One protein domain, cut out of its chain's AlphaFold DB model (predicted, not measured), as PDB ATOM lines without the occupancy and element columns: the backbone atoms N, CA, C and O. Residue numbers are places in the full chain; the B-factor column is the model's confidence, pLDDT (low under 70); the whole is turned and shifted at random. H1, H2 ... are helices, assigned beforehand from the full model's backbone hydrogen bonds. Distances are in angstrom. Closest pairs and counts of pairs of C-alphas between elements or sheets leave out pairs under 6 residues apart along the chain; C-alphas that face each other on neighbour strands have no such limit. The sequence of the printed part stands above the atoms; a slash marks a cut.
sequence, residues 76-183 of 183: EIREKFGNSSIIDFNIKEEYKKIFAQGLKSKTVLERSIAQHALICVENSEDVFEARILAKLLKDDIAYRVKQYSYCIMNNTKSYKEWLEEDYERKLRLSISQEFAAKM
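Overview. This is residues 76 to 183 of the 183 residues of the protein "DEAD/DEAH box helicase" of Eudoraea sp (UniProt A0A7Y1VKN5). Helix H3 lies in the middle of a helical body, and the longest helix, H6, crosses it at 48 degrees. H4 packs on H3 and H6 near one end, H5 runs back towards the other end, where H2 packs on it and on H3, and the short H1 lies by the last residues of H3. The printed part has 108 residues, with six named helices, H1 to H6 in chain order, and no named strand: all helix. It is compact, with a radius of gyration of the C-alphas of 13.9 A and spans of 39 by 29 by 25 A.

Arrangement. H1, residues 76 to 81, only just touches residues 119 to 122 of H3, residues 107 to 122, with 3 pairs of C-alphas within 8 A; the closest C-alphas, Phe 81 and Ile 119, are 6.4 A apart. H2, residues 91 to 100, touches residues 107 to 112 of H3, closest at C-alphas 95 and 108, 5.8 A. H4, residues 127 to 136, touches residues 116 to 121 of H3, closest at C-alphas 120 and 130, 4.8 A. H5, residues 138 to 152, touches H2, closest at C-alphas 148 and 91, 6.1 A. Residues 167 to 179 of H6, residues 157 to 182, touch H3, closest at C-alphas 175 and 117, 5.0 A. Each O i to N i+4 pair is within hydrogen-bond range in H2, H3, H5 and H6, against 4 of 6 in H4 and 0 of 2 in H1, where 2 of 3 O i to N i+3 pairs are.

Along the chain. H1 begins at C-alpha 76 (204.695, 317.926, 210.429). H3 is 22.3 A long, H5 21.3 A and H6 37.7 A, ending at C-alpha 182 (183.785, 311.323, 193.249).

Size, cuts and confidence. The C-alphas farthest apart, Asn 154 and Met 183, are 41.7 A apart. The printed part has no cut and no long link. Residue 183 alone has a pLDDT under 70.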
ATOM      1  N   GLU A  76     204.686 317.207 211.716       93.38
ATOM      2  CA  GLU A  76     204.695 317.926 210.429       93.38
ATOM      3  C   GLU A  76     203.998 317.161 209.290       93.38
ATOM      4  O   GLU A  76     203.430 317.754 208.367       93.38
ATOM      5  N   ILE A  77     204.072 315.827 209.316       93.69
ATOM      6  CA  ILE A  77     203.389 314.967 208.345       93.69
ATOM      7  C   ILE A  77     201.932 314.793 208.770       93.69
ATOM      8  O   ILE A  77     201.042 314.887 207.927       93.69
ATOM      9  N   ARG A  78     201.681 314.589 210.067       93.75
ATOM     10  CA  ARG A  78     200.346 314.372 210.634       93.75
ATOM     11  C   ARG A  78     199.422 315.570 210.408       93.75
ATOM     12  O   ARG A  78     198.262 315.373 210.056       93.75
ATOM     13  N   GLU A  79     199.938 316.794 210.510       94.56
ATOM     14  CA  GLU A  79     199.201 318.034 210.227       94.56
ATOM     15  C   GLU A  79     198.643 318.090 208.797       94.56
ATOM     16  O   GLU A  79     197.559 318.627 208.571       94.56
ATOM     17  N   LYS A  80     199.328 317.476 207.823       93.69
ATOM     18  CA  LYS A  80     198.868 317.428 206.424       93.69
ATOM     19  C   LYS A  80     197.659 316.515 206.211       93.69
ATOM     20  O   LYS A  80     197.084 316.544 205.128       93.69
ATOM     21  N   PHE A  81     197.280 315.719 207.212       95.19
ATOM     22  CA  PHE A  81     196.119 314.826 207.178       95.19
ATOM     23  C   PHE A  81     194.981 315.290 208.108       95.19
ATOM     24  O   PHE A  81     194.140 314.487 208.513       95.19
ATOM     25  N   GLY A  82     194.942 316.583 208.457       91.81
ATOM     26  CA  GLY A  82     194.022 317.150 209.451       91.81
ATOM     27  C   GLY A  82     192.521 317.046 209.140       91.81
ATOM     28  O   GLY A  82     191.714 317.123 210.064       91.81
ATOM     29  N   ASN A  83     192.122 316.829 207.882       91.75
ATOM     30  CA  ASN A  83     190.715 316.626 207.509       91.75
ATOM     31  C   ASN A  83     190.225 315.192 207.767       91.75
ATOM     32  O   ASN A  83     189.025 314.932 207.674       91.75
ATOM     33  N   SER A  84     191.128 314.255 208.077       92.75
ATOM     34  CA  SER A  84     190.795 312.842 208.248       92.75
ATOM     35  C   SER A  84     190.530 312.475 209.702       92.75
ATOM     36  O   SER A  84     191.306 312.785 210.602       92.75
ATOM     37  N   SER A  85     189.446 311.732 209.930       86.56
ATOM     38  CA  SER A  85     189.058 311.273 211.274       86.56
ATOM     39  C   SER A  85     189.874 310.077 211.780       86.56
ATOM     40  O   SER A  85     190.039 309.914 212.988       86.56
ATOM     41  N   ILE A  86     190.384 309.235 210.875       89.06
ATOM     42  CA  ILE A  86     191.133 308.015 211.203       89.06
ATOM     43  C   ILE A  86     192.437 307.996 210.399       89.06
ATOM     44  O   ILE A  86     192.447 307.632 209.223       89.06
ATOM     45  N   ILE A  87     193.541 308.375 211.049       89.88
ATOM     46  CA  ILE A  87     194.887 308.408 210.447       89.88
ATOM     47  C   ILE A  87     195.653 307.109 210.740       89.88
ATOM     48  O   ILE A  87     196.312 306.559 209.853       89.88
ATOM     49  N   ASP A  88     195.534 306.598 211.966       90.94
ATOM     50  CA  ASP A  88     196.288 305.437 212.433       90.94
ATOM     51  C   ASP A  88     195.637 304.117 211.984       90.94
ATOM     52  O   ASP A  88     194.411 303.979 211.933       90.94
ATOM     53  N   PHE A  89     196.460 303.109 211.681       94.62
ATOM     54  CA  PHE A  89     195.991 301.789 211.261       94.62
ATOM     55  C   PHE A  89     196.828 300.677 211.898       94.62
ATOM     56  O   PHE A  89     198.004 300.490 211.579       94.62
ATOM     57  N   ASN A  90     196.209 299.883 212.772       94.31
ATOM     58  CA  ASN A  90     196.894 298.783 213.444       94.31
ATOM     59  C   ASN A  90     196.827 297.488 212.616       94.31
ATOM     60  O   ASN A  90     195.832 296.760 212.629       94.31
ATOM     61  N   ILE A  91     197.931 297.166 211.938       95.56
ATOM     62  CA  ILE A  91     198.061 295.960 211.105       95.56
ATOM     63  C   ILE A  91     197.841 294.668 211.902       95.56
ATOM     64  O   ILE A  91     197.200 293.749 211.395       95.56
ATOM     65  N   LYS A  92     198.342 294.576 213.143       93.25
ATOM     66  CA  LYS A  92     198.214 293.358 213.964       93.25
ATOM     67  C   LYS A  92     196.765 293.119 214.375       93.25
ATOM     68  O   LYS A  92     196.287 291.985 214.332       93.25
ATOM     69  N   GLU A  93     196.065 294.171 214.786       95.50
ATOM     70  CA  GLU A  93     194.645 294.087 215.134       95.50
ATOM     71  C   GLU A  93     193.795 293.736 213.921       95.50
ATOM     72  O   GLU A  93     192.943 292.850 213.998       95.50
ATOM     73  N   GLU A  94     194.055 294.379 212.785       96.50
ATOM     74  CA  GLU A  94     193.312 294.109 211.563       96.50
ATOM     75  C   GLU A  94     193.556 292.686 211.053       96.50
ATOM     76  O   GLU A  94     192.615 291.997 210.655       96.50
ATOM     77  N   TYR A  95     194.791 292.191 211.156       95.75
ATOM     78  CA  TYR A  95     195.117 290.801 210.860       95.75
ATOM     79  C   TYR A  95     194.314 289.827 211.725       95.75
ATOM     80  O   TYR A  95     193.716 288.895 211.188       95.75
ATOM     81  N   LYS A  96     194.221 290.063 213.041       95.38
ATOM     82  CA  LYS A  96     193.401 289.232 213.941       95.38
ATOM     83  C   LYS A  96     191.928 289.225 213.525       95.38
ATOM     84  O   LYS A  96     191.312 288.161 213.516       95.38
ATOM     85  N   LYS A  97     191.368 290.379 213.139       96.25
ATOM     86  CA  LYS A  97     189.977 290.482 212.660       96.25
ATOM     87  C   LYS A  97     189.760 289.701 211.362       96.25
ATOM     88  O   LYS A  97     188.813 288.926 211.275       96.25
ATOM     89  N   ILE A  98     190.635 289.882 210.371       94.81
ATOM     90  CA  ILE A  98     190.590 289.181 209.075       94.81
ATOM     91  C   ILE A  98     190.715 287.668 209.259       94.81
ATOM     92  O   ILE A  98     189.954 286.908 208.661       94.81
ATOM     93  N   PHE A  99     191.633 287.239 210.124       92.62
ATOM     94  CA  PHE A  99     191.848 285.832 210.437       92.62
ATOM     95  C   PHE A  99     190.616 285.205 211.100       92.62
ATOM     96  O   PHE A  99     190.163 284.146 210.673       92.62
ATOM     97  N   ALA A 100     190.014 285.890 212.078       94.50
ATOM     98  CA  ALA A 100     188.778 285.443 212.721       94.50
ATOM     99  C   ALA A 100     187.592 285.340 211.740       94.50
ATOM    100  O   ALA A 100     186.694 284.529 211.942       94.50
ATOM    101  N   GLN A 101     187.600 286.133 210.664       94.75
ATOM    102  CA  GLN A 101     186.596 286.095 209.594       94.75
ATOM    103  C   GLN A 101     186.868 285.005 208.538       94.75
ATOM    104  O   GLN A 101     186.072 284.852 207.614       94.75
ATOM    105  N   GLY A 102     187.981 284.264 208.625       92.44
ATOM    106  CA  GLY A 102     188.370 283.267 207.621       92.44
ATOM    107  C   GLY A 102     188.756 283.869 206.263       92.44
ATOM    108  O   GLY A 102     188.735 283.179 205.243       92.44
ATOM    109  N   LEU A 103     189.086 285.163 206.230       94.06
ATOM    110  CA  LEU A 103     189.475 285.877 205.019       94.06
ATOM    111  C   LEU A 103     190.976 285.726 204.737       94.06
ATOM    112  O   LEU A 103     191.778 285.361 205.598       94.06
ATOM    113  N   LYS A 104     191.379 286.022 203.497       93.31
ATOM    114  CA  LYS A 104     192.789 285.956 203.089       93.31
ATOM    115  C   LYS A 104     193.596 287.044 203.802       93.31
ATOM    116  O   LYS A 104     193.201 288.204 203.799       93.31
ATOM    117  N   SER A 105     194.781 286.699 204.309       91.06
ATOM    118  CA  SER A 105     195.686 287.642 204.991       91.06
ATOM    119  C   SER A 105     195.996 288.892 204.164       91.06
ATOM    120  O   SER A 105     196.039 289.993 204.705       91.06
ATOM    121  N   LYS A 106     196.116 288.750 202.837       92.31
ATOM    122  CA  LYS A 106     196.338 289.862 201.899       92.31
ATOM    123  C   LYS A 106     195.312 291.000 202.043       92.31
ATOM    124  O   LYS A 106     195.661 292.154 201.807       92.31
ATOM    125  N   THR A 107     194.087 290.698 202.475       95.50
ATOM    126  CA  THR A 107     193.029 291.694 202.685       95.50
ATOM    127  C   THR A 107     193.408 292.744 203.736       95.50
ATOM    128  O   THR A 107     192.931 293.870 203.662       95.50
ATOM    129  N   VAL A 108     194.323 292.434 204.664       96.88
ATOM    130  CA  VAL A 108     194.858 293.410 205.631       96.88
ATOM    131  C   VAL A 108     195.568 294.562 204.921       96.88
ATOM    132  O   VAL A 108     195.291 295.725 205.208       96.88
ATOM    133  N   LEU A 109     196.445 294.254 203.959       96.56
ATOM    134  CA  LEU A 109     197.136 295.284 203.181       96.56
ATOM    135  C   LEU A 109     196.168 296.030 202.263       96.56
ATOM    136  O   LEU A 109     196.300 297.234 202.108       96.56
ATOM    137  N   GLU A 110     195.173 295.349 201.692       96.44
ATOM    138  CA  GLU A 110     194.149 295.998 200.861       96.44
ATOM    139  C   GLU A 110     193.340 297.028 201.667       96.44
ATOM    140  O   GLU A 110     193.152 298.150 201.201       96.44
ATOM    141  N   ARG A 111     192.945 296.703 202.908       97.06
ATOM    142  CA  ARG A 111     192.283 297.649 203.826       97.06
ATOM    143  C   ARG A 111     193.205 298.789 204.257       97.06
ATOM    144  O   ARG A 111     192.766 299.932 204.318       97.06
ATOM    145  N   SER A 112     194.477 298.490 204.507       97.56
ATOM    146  CA  SER A 112     195.483 299.507 204.824       97.56
ATOM    147  C   SER A 112     195.671 300.501 203.672       97.56
ATOM    148  O   SER A 112     195.676 301.709 203.896       97.56
ATOM    149  N   ILE A 113     195.772 300.003 202.434       97.88
ATOM    150  CA  ILE A 113     195.892 300.827 201.223       97.88
ATOM    151  C   ILE A 113     194.649 301.697 201.047       97.88
ATOM    152  O   ILE A 113     194.782 302.877 200.743       97.88
ATOM    153  N   ALA A 114     193.456 301.133 201.255       96.56
ATOM    154  CA  ALA A 114     192.207 301.881 201.161       96.56
ATOM    155  C   ALA A 114     192.147 303.020 202.191       96.56
ATOM    156  O   ALA A 114     191.775 304.135 201.839       96.56
ATOM    157  N   GLN A 115     192.582 302.778 203.434       96.94
ATOM    158  CA  GLN A 115     192.667 303.831 204.449       96.94
ATOM    159  C   GLN A 115     193.665 304.929 204.048       96.94
ATOM    160  O   GLN A 115     193.327 306.105 204.130       96.94
ATOM    161  N   HIS A 116     194.853 304.574 203.545       97.44
ATOM    162  CA  HIS A 116     195.818 305.556 203.026       97.44
ATOM    163  C   HIS A 116     195.287 306.352 201.832       97.44
ATOM    164  O   HIS A 116     195.525 307.555 201.738       97.44
ATOM    165  N   ALA A 117     194.574 305.698 200.916       96.81
ATOM    166  CA  ALA A 117     193.962 306.361 199.774       96.81
ATOM    167  C   ALA A 117     192.899 307.360 200.236       96.81
ATOM    168  O   ALA A 117     192.916 308.502 199.781       96.81
ATOM    169  N   LEU A 118     192.045 306.958 201.183       95.62
ATOM    170  CA  LEU A 118     191.012 307.807 201.765       95.62
ATOM    171  C   LEU A 118     191.615 309.064 202.395       95.62
ATOM    172  O   LEU A 118     191.237 310.165 202.004       95.62
ATOM    173  N   ILE A 119     192.604 308.921 203.286       96.25
ATOM    174  CA  ILE A 119     193.205 310.093 203.942       96.25
ATOM    175  C   ILE A 119     193.930 311.003 202.949       96.25
ATOM    176  O   ILE A 119     193.911 312.219 203.108       96.25
ATOM    177  N   CYS A 120     194.535 310.454 201.890       96.56
ATOM    178  CA  CYS A 120     195.142 311.286 200.855       96.56
ATOM    179  C   CYS A 120     194.072 312.088 200.104       96.56
ATOM    180  O   CYS A 120     194.274 313.269 199.869       96.56
ATOM    181  N   VAL A 121     192.940 311.466 199.769       94.94
ATOM    182  CA  VAL A 121     191.837 312.058 198.995       94.94
ATOM    183  C   VAL A 121     191.005 313.059 199.813       94.94
ATOM    184  O   VAL A 121     190.433 313.987 199.248       94.94
ATOM    185  N   GLU A 122     190.898 312.883 201.130       95.06
ATOM    186  CA  GLU A 122     190.232 313.827 202.046       95.06
ATOM    187  C   GLU A 122     191.044 315.113 202.279       95.06
ATOM    188  O   GLU A 122     190.479 316.150 202.630       95.06
ATOM    189  N   ASN A 123     192.363 315.064 202.072       95.44
ATOM    190  CA  ASN A 123     193.289 316.167 202.351       95.44
ATOM    191  C   ASN A 123     193.896 316.792 201.086       95.44
ATOM    192  O   ASN A 123     194.907 317.484 201.158       95.44
ATOM    193  N   SER A 124     193.289 316.552 199.928       95.69
ATOM    194  CA  SER A 124     193.761 317.044 198.632       95.69
ATOM    195  C   SER A 124     192.603 317.530 197.774       95.69
ATOM    196  O   SER A 124     191.530 316.920 197.808       95.69
ATOM    197  N   GLU A 125     192.833 318.541 196.945       91.81
ATOM    198  CA  GLU A 125     191.832 319.023 195.987       91.81
ATOM    199  C   GLU A 125     191.796 318.164 194.719       91.81
ATOM    200  O   GLU A 125     190.730 317.937 194.142       91.81
ATOM    201  N   ASP A 126     192.953 317.641 194.304       92.69
ATOM    202  CA  ASP A 126     193.091 316.863 193.080       92.69
ATOM    203  C   ASP A 126     193.962 315.599 193.231       92.69
ATOM    204  O   ASP A 126     194.613 315.326 194.244       92.69
ATOM    205  N   VAL A 127     193.977 314.794 192.163       93.38
ATOM    206  CA  VAL A 127     194.738 313.537 192.095       93.38
ATOM    207  C   VAL A 127     196.251 313.765 192.219       93.38
ATOM    208  O   VAL A 127     196.970 312.870 192.679       93.38
ATOM    209  N   PHE A 128     196.773 314.909 191.774       93.50
ATOM    210  CA  PHE A 128     198.204 315.206 191.831       93.50
ATOM    211  C   PHE A 128     198.637 315.514 193.263       93.50
ATOM    212  O   PHE A 128     199.627 314.937 193.721       93.50
ATOM    213  N   GLU A 129     197.876 316.330 193.983       95.19
ATOM    214  CA  GLU A 129     198.089 316.628 195.398       95.19
ATOM    215  C   GLU A 129     197.996 315.369 196.263       95.19
ATOM    216  O   GLU A 129     198.922 315.086 197.027       95.19
ATOM    217  N   ALA A 130     196.975 314.528 196.065       96.00
ATOM    218  CA  ALA A 130     196.866 313.252 196.778       96.00
ATOM    219  C   ALA A 130     198.084 312.347 196.551       96.00
ATOM    220  O   ALA A 130     198.553 311.664 197.462       96.00
ATOM    221  N   ARG A 131     198.641 312.339 195.333       94.31
ATOM    222  CA  ARG A 131     199.861 311.577 195.026       94.31
ATOM    223  C   ARG A 131     201.104 312.162 195.688       94.31
ATOM    224  O   ARG A 131     202.048 311.410 195.922       94.31
ATOM    225  N   ILE A 132     201.142 313.465 195.958       96.00
ATOM    226  CA  ILE A 132     202.218 314.092 196.736       96.00
ATOM    227  C   ILE A 132     202.090 313.681 198.204       96.00
ATOM    228  O   ILE A 132     203.082 313.229 198.774       96.00
ATOM    229  N   LEU A 133     200.886 313.733 198.782       96.12
ATOM    230  CA  LEU A 133     200.627 313.266 200.151       96.12
ATOM    231  C   LEU A 133     200.995 311.790 200.333       96.12
ATOM    232  O   LEU A 133     201.684 311.440 201.287       96.12
ATOM    233  N   ALA A 134     200.652 310.940 199.364       96.31
ATOM    234  CA  ALA A 134     200.998 309.521 199.389       96.31
ATOM    235  C   ALA A 134     202.513 309.258 199.493       96.31
ATOM    236  O   ALA A 134     202.918 308.256 200.073       96.31
ATOM    237  N   LYS A 135     203.365 310.149 198.961       95.94
ATOM    238  CA  LYS A 135     204.829 310.015 199.083       95.94
ATOM    239  C   LYS A 135     205.329 310.268 200.503       95.94
ATOM    240  O   LYS A 135     206.366 309.726 200.870       95.94
ATOM    241  N   LEU A 136     204.616 311.075 201.287       96.12
ATOM    242  CA  LEU A 136     204.971 311.365 202.680       96.12
ATOM    243  C   LEU A 136     204.698 310.172 203.601       96.12
ATOM    244  O   LEU A 136     205.299 310.064 204.661       96.12
ATOM    245  N   LEU A 137     203.841 309.242 203.170       96.31
ATOM    246  CA  LEU A 137     203.482 308.039 203.919       96.31
ATOM    247  C   LEU A 137     204.494 306.896 203.758       96.31
ATOM    248  O   LEU A 137     204.243 305.804 204.256       96.31
ATOM    249  N   LYS A 138     205.625 307.106 203.072       96.12
ATOM    250  CA  LYS A 138     206.595 306.044 202.759       96.12
ATOM    251  C   LYS A 138     207.053 305.262 203.996       96.12
ATOM    252  O   LYS A 138     207.057 304.034 203.972       96.12
ATOM    253  N   ASP A 139     207.391 305.963 205.074       95.25
ATOM    254  CA  ASP A 139     207.884 305.323 206.298       95.25
ATOM    255  C   ASP A 139     206.768 304.560 207.033       95.25
ATOM    256  O   ASP A 139     206.992 303.447 207.513       95.25
ATOM    257  N   ASP A 140     205.541 305.096 207.034       96.19
ATOM    258  CA  ASP A 140     204.360 304.397 207.558       96.19
ATOM    259  C   ASP A 140     204.041 303.141 206.726       96.19
ATOM    260  O   ASP A 140     203.752 302.081 207.272       96.19
ATOM    261  N   ILE A 141     204.158 303.211 205.394       96.94
ATOM    262  CA  ILE A 141     203.985 302.057 204.495       96.94
ATOM    263  C   ILE A 141     205.011 300.968 204.822       96.94
ATOM    264  O   ILE A 141     204.624 299.814 205.026       96.94
ATOM    265  N   ALA A 142     206.293 301.326 204.920       95.44
ATOM    266  CA  ALA A 142     207.357 300.390 205.277       95.44
ATOM    267  C   ALA A 142     207.095 299.748 206.648       95.44
ATOM    268  O   ALA A 142     207.180 298.524 206.803       95.44
ATOM    269  N   TYR A 143     206.673 300.545 207.634       95.00
ATOM    270  CA  TYR A 143     206.285 300.042 208.946       95.00
ATOM    271  C   TYR A 143     205.115 299.054 208.866       95.00
ATOM    272  O   TYR A 143     205.202 297.939 209.391       95.00
ATOM    273  N   ARG A 144     204.033 299.404 208.164       95.69
ATOM    274  CA  ARG A 144     202.852 298.543 208.016       95.69
ATOM    275  C   ARG A 144     203.177 297.232 207.302       95.69
ATOM    276  O   ARG A 144     202.728 296.171 207.744       95.69
ATOM    277  N   VAL A 145     203.996 297.269 206.250       94.94
ATOM    278  CA  VAL A 145     204.468 296.069 205.534       94.94
ATOM    279  C   VAL A 145     205.351 295.199 206.429       94.94
ATOM    280  O   VAL A 145     205.205 293.969 206.430       94.94
ATOM    281  N   LYS A 146     206.218 295.807 207.244       92.38
ATOM    282  CA  LYS A 146     207.029 295.100 208.241       92.38
ATOM    283  C   LYS A 146     206.145 294.375 209.259       92.38
ATOM    284  O   LYS A 146     206.309 293.169 209.449       92.38
ATOM    285  N   GLN A 147     205.157 295.062 209.839       92.88
ATOM    286  CA  GLN A 147     204.202 294.461 210.780       92.88
ATOM    287  C   GLN A 147     203.386 293.336 210.135       92.88
ATOM    288  O   GLN A 147     203.210 292.272 210.732       92.88
ATOM    289  N   TYR A 148     202.930 293.534 208.897       94.25
ATOM    290  CA  TYR A 148     202.192 292.519 208.148       94.25
ATOM    291  C   TYR A 148     203.049 291.273 207.913       94.25
ATOM    292  O   TYR A 148     202.590 290.154 208.144       94.25
ATOM    293  N   SER A 149     204.309 291.467 207.522       92.06
ATOM    294  CA  SER A 149     205.263 290.379 207.302       92.06
ATOM    295  C   SER A 149     205.451 289.537 208.563       92.06
ATOM    296  O   SER A 149     205.411 288.314 208.477       92.06
ATOM    297  N   TYR A 150     205.559 290.162 209.741       89.38
ATOM    298  CA  TYR A 150     205.628 289.425 211.008       89.38
ATOM    299  C   TYR A 150     204.365 288.609 211.318       89.38
ATOM    300  O   TYR A 150     204.467 287.586 211.987       89.38
ATOM    301  N   CYS A 151     203.191 289.023 210.830       90.00
ATOM    302  CA  CYS A 151     201.937 288.302 211.066       90.00
ATOM    303  C   CYS A 151     201.774 287.057 210.182       90.00
ATOM    304  O   CYS A 151     201.123 286.105 210.600       90.00
ATOM    305  N   ILE A 152     202.312 287.058 208.955       87.88
ATOM    306  CA  ILE A 152     202.156 285.923 208.029       87.88
ATOM    307  C   ILE A 152     203.262 284.877 208.183       87.88
ATOM    308  O   ILE A 152     202.967 283.706 208.395       87.88
ATOM    309  N   MET A 153     204.517 285.292 208.036       79.56
ATOM    310  CA  MET A 153     205.723 284.467 208.087       79.56
ATOM    311  C   MET A 153     206.919 285.410 207.943       79.56
ATOM    312  O   MET A 153     206.868 286.327 207.122       79.56
ATOM    313  N   ASN A 154     208.005 285.209 208.696       70.50
ATOM    314  CA  ASN A 154     209.186 286.057 208.535       70.50
ATOM    315  C   ASN A 154     209.794 285.844 207.139       70.50
ATOM    316  O   ASN A 154     210.399 284.811 206.860       70.50
ATOM    317  N   ASN A 155     209.571 286.809 206.250       80.00
ATOM    318  CA  ASN A 155     209.972 286.730 204.849       80.00
ATOM    319  C   ASN A 155     211.334 287.390 204.614       80.00
ATOM    320  O   ASN A 155     211.801 288.212 205.409       80.00
ATOM    321  N   THR A 156     211.950 287.068 203.476       87.62
ATOM    322  CA  THR A 156     213.222 287.661 203.055       87.62
ATOM    323  C   THR A 156     213.107 289.173 202.867       87.62
ATOM    324  O   THR A 156     212.031 289.708 202.584       87.62
ATOM    325  N   LYS A 157     214.240 289.874 202.980       87.94
ATOM    326  CA  LYS A 157     214.317 291.322 202.750       87.94
ATOM    327  C   LYS A 157     213.728 291.720 201.390       87.94
ATOM    328  O   LYS A 157     212.885 292.602 201.333       87.94
ATOM    329  N   SER A 158     214.086 290.989 200.332       91.06
ATOM    330  CA  SER A 158     213.602 291.245 198.970       91.06
ATOM    331  C   SER A 158     212.085 291.117 198.832       91.06
ATOM    332  O   SER A 158     211.476 291.829 198.045       91.06
ATOM    333  N   TYR A 159     211.451 290.227 199.603       90.69
ATOM    334  CA  TYR A 159     209.994 290.116 199.600       90.69
ATOM    335  C   TYR A 159     209.322 291.300 200.306       90.69
ATOM    336  O   TYR A 159     208.280 291.762 199.851       90.69
ATOM    337  N   LYS A 160     209.918 291.808 201.395       92.31
ATOM    338  CA  LYS A 160     209.431 293.008 202.097       92.31
ATOM    339  C   LYS A 160     209.536 294.243 201.195       92.31
ATOM    340  O   LYS A 160     208.536 294.922 201.005       92.31
ATOM    341  N   GLU A 161     210.687 294.439 200.551       94.62
ATOM    342  CA  GLU A 161     210.911 295.514 199.570       94.62
ATOM    343  C   GLU A 161     209.898 295.436 198.414       94.62
ATOM    344  O   GLU A 161     209.251 296.423 198.075       94.62
ATOM    345  N   TRP A 162     209.667 294.238 197.869       95.88
ATOM    346  CA  TRP A 162     208.651 294.039 196.835       95.88
ATOM    347  C   TRP A 162     207.228 294.361 197.321       95.88
ATOM    348  O   TRP A 162     206.440 294.945 196.576       95.88
ATOM    349  N   LEU A 163     206.878 293.989 198.557       95.69
ATOM    350  CA  LEU A 163     205.573 294.311 199.140       95.69
ATOM    351  C   LEU A 163     205.384 295.820 199.327       95.69
ATOM    352  O   LEU A 163     204.277 296.302 199.102       95.69
ATOM    353  N   GLU A 164     206.426 296.550 199.721       97.06
ATOM    354  CA  GLU A 164     206.405 298.014 199.831       97.06
ATOM    355  C   GLU A 164     206.157 298.662 198.462       97.06
ATOM    356  O   GLU A 164     205.229 299.459 198.311       97.06
ATOM    357  N   GLU A 165     206.896 298.250 197.430       97.06
ATOM    358  CA  GLU A 165     206.705 298.749 196.063       97.06
ATOM    359  C   GLU A 165     205.302 298.434 195.514       97.06
ATOM    360  O   GLU A 165     204.653 299.280 194.884       97.06
ATOM    361  N   ASP A 166     204.807 297.217 195.757       97.25
ATOM    362  CA  ASP A 166     203.461 296.807 195.359       97.25
ATOM    363  C   ASP A 166     202.381 297.592 196.117       97.25
ATOM    364  O   ASP A 166     201.378 297.987 195.512       97.25
ATOM    365  N   TYR A 167     202.597 297.871 197.405       98.25
ATOM    366  CA  TYR A 167     201.726 298.717 198.217       98.25
ATOM    367  C   TYR A 167     201.648 300.124 197.627       98.25
ATOM    368  O   TYR A 167     200.553 300.595 197.318       98.25
ATOM    369  N   GLU A 168     202.784 300.786 197.402       97.69
ATOM    370  CA  GLU A 168     202.823 302.137 196.836       97.69
ATOM    371  C   GLU A 168     202.155 302.200 195.456       97.69
ATOM    372  O   GLU A 168     201.418 303.138 195.133       97.69
ATOM    373  N   ARG A 169     202.390 301.187 194.614       97.56
ATOM    374  CA  ARG A 169     201.769 301.086 193.292       97.56
ATOM    375  C   ARG A 169     200.251 300.978 193.401       97.56
ATOM    376  O   ARG A 169     199.546 301.673 192.668       97.56
ATOM    377  N   LYS A 170     199.742 300.128 194.295       97.75
ATOM    378  CA  LYS A 170     198.301 299.976 194.527       97.75
ATOM    379  C   LYS A 170     197.684 301.208 195.171       97.75
ATOM    380  O   LYS A 170     196.579 301.562 194.784       97.75
ATOM    381  N   LEU A 171     198.395 301.899 196.058       97.88
ATOM    382  CA  LEU A 171     197.948 303.164 196.638       97.88
ATOM    383  C   LEU A 171     197.710 304.220 195.555       97.88
ATOM    384  O   LEU A 171     196.639 304.818 195.504       97.88
ATOM    385  N   ARG A 172     198.645 304.384 194.610       95.81
ATOM    386  CA  ARG A 172     198.466 305.309 193.472       95.81
ATOM    387  C   ARG A 172     197.242 304.967 192.615       95.81
ATOM    388  O   ARG A 172     196.552 305.873 192.142       95.81
ATOM    389  N   LEU A 173     196.985 303.674 192.401       96.19
ATOM    390  CA  LEU A 173     195.800 303.203 191.678       96.19
ATOM    391  C   LEU A 173     194.519 303.482 192.472       96.19
ATOM    392  O   LEU A 173     193.585 304.036 191.905       96.19
ATOM    393  N   SER A 174     194.514 303.173 193.770       96.62
ATOM    394  CA  SER A 174     193.380 303.387 194.671       96.62
ATOM    395  C   SER A 174     193.003 304.864 194.750       96.62
ATOM    396  O   SER A 174     191.846 305.194 194.548       96.62
ATOM    397  N   ILE A 175     193.974 305.770 194.912       96.06
ATOM    398  CA  ILE A 175     193.738 307.226 194.874       96.06
ATOM    399  C   ILE A 175     193.053 307.633 193.567       96.06
ATOM    400  O   ILE A 175     192.086 308.387 193.569       96.06
ATOM    401  N   SER A 176     193.535 307.112 192.434       94.50
ATOM    402  CA  SER A 176     192.963 307.451 191.126       94.50
ATOM    403  C   SER A 176     191.521 306.938 190.982       94.50
ATOM    404  O   SER A 176     190.702 307.600 190.353       94.50
ATOM    405  N   GLN A 177     191.204 305.779 191.569       94.25
ATOM    406  CA  GLN A 177     189.854 305.207 191.590       94.25
ATOM    407  C   GLN A 177     188.902 306.000 192.492       94.25
ATOM    408  O   GLN A 177     187.788 306.286 192.070       94.25
ATOM    409  N   GLU A 178     189.346 306.407 193.683       93.06
ATOM    410  CA  GLU A 178     188.551 307.216 194.618       93.06
ATOM    411  C   GLU A 178     188.154 308.569 194.007       93.06
ATOM    412  O   GLU A 178     186.997 308.977 194.078       93.06
ATOM    413  N   PHE A 179     189.079 309.247 193.320       90.19
ATOM    414  CA  PHE A 179     188.755 310.484 192.600       90.19
ATOM    415  C   PHE A 179     187.818 310.261 191.411       90.19
ATOM    416  O   PHE A 179     186.949 311.091 191.162       90.19
ATOM    417  N   ALA A 180     187.969 309.150 190.686       89.69
ATOM    418  CA  ALA A 180     187.060 308.807 189.596       89.69
ATOM    419  C   ALA A 180     185.641 308.483 190.095       89.69
ATOM    420  O   ALA A 180     184.690 308.722 189.367       89.69
ATOM    421  N   ALA A 181     185.499 307.962 191.317       87.62
ATOM    422  CA  ALA A 181     184.204 307.693 191.942       87.62
ATOM    423  C   ALA A 181     183.529 308.951 192.524       87.62
ATOM    424  O   ALA A 181     182.320 308.940 192.746       87.62
ATOM    425  N   LYS A 182     184.298 310.018 192.794       75.38
ATOM    426  CA  LYS A 182     183.785 311.323 193.249       75.38
ATOM    427  C   LYS A 182     183.252 312.212 192.113       75.38
ATOM    428  O   LYS A 182     182.519 313.154 192.410       75.38
ATOM    429  N   MET A 183     183.654 311.955 190.863       58.19
ATOM    430  CA  MET A 183     183.168 312.649 189.658       58.19
ATOM    431  C   MET A 183     181.881 312.018 189.131       58.19
ATOM    432  O   MET A 183     181.008 312.794 188.686       58.19
TER     433      MET A 183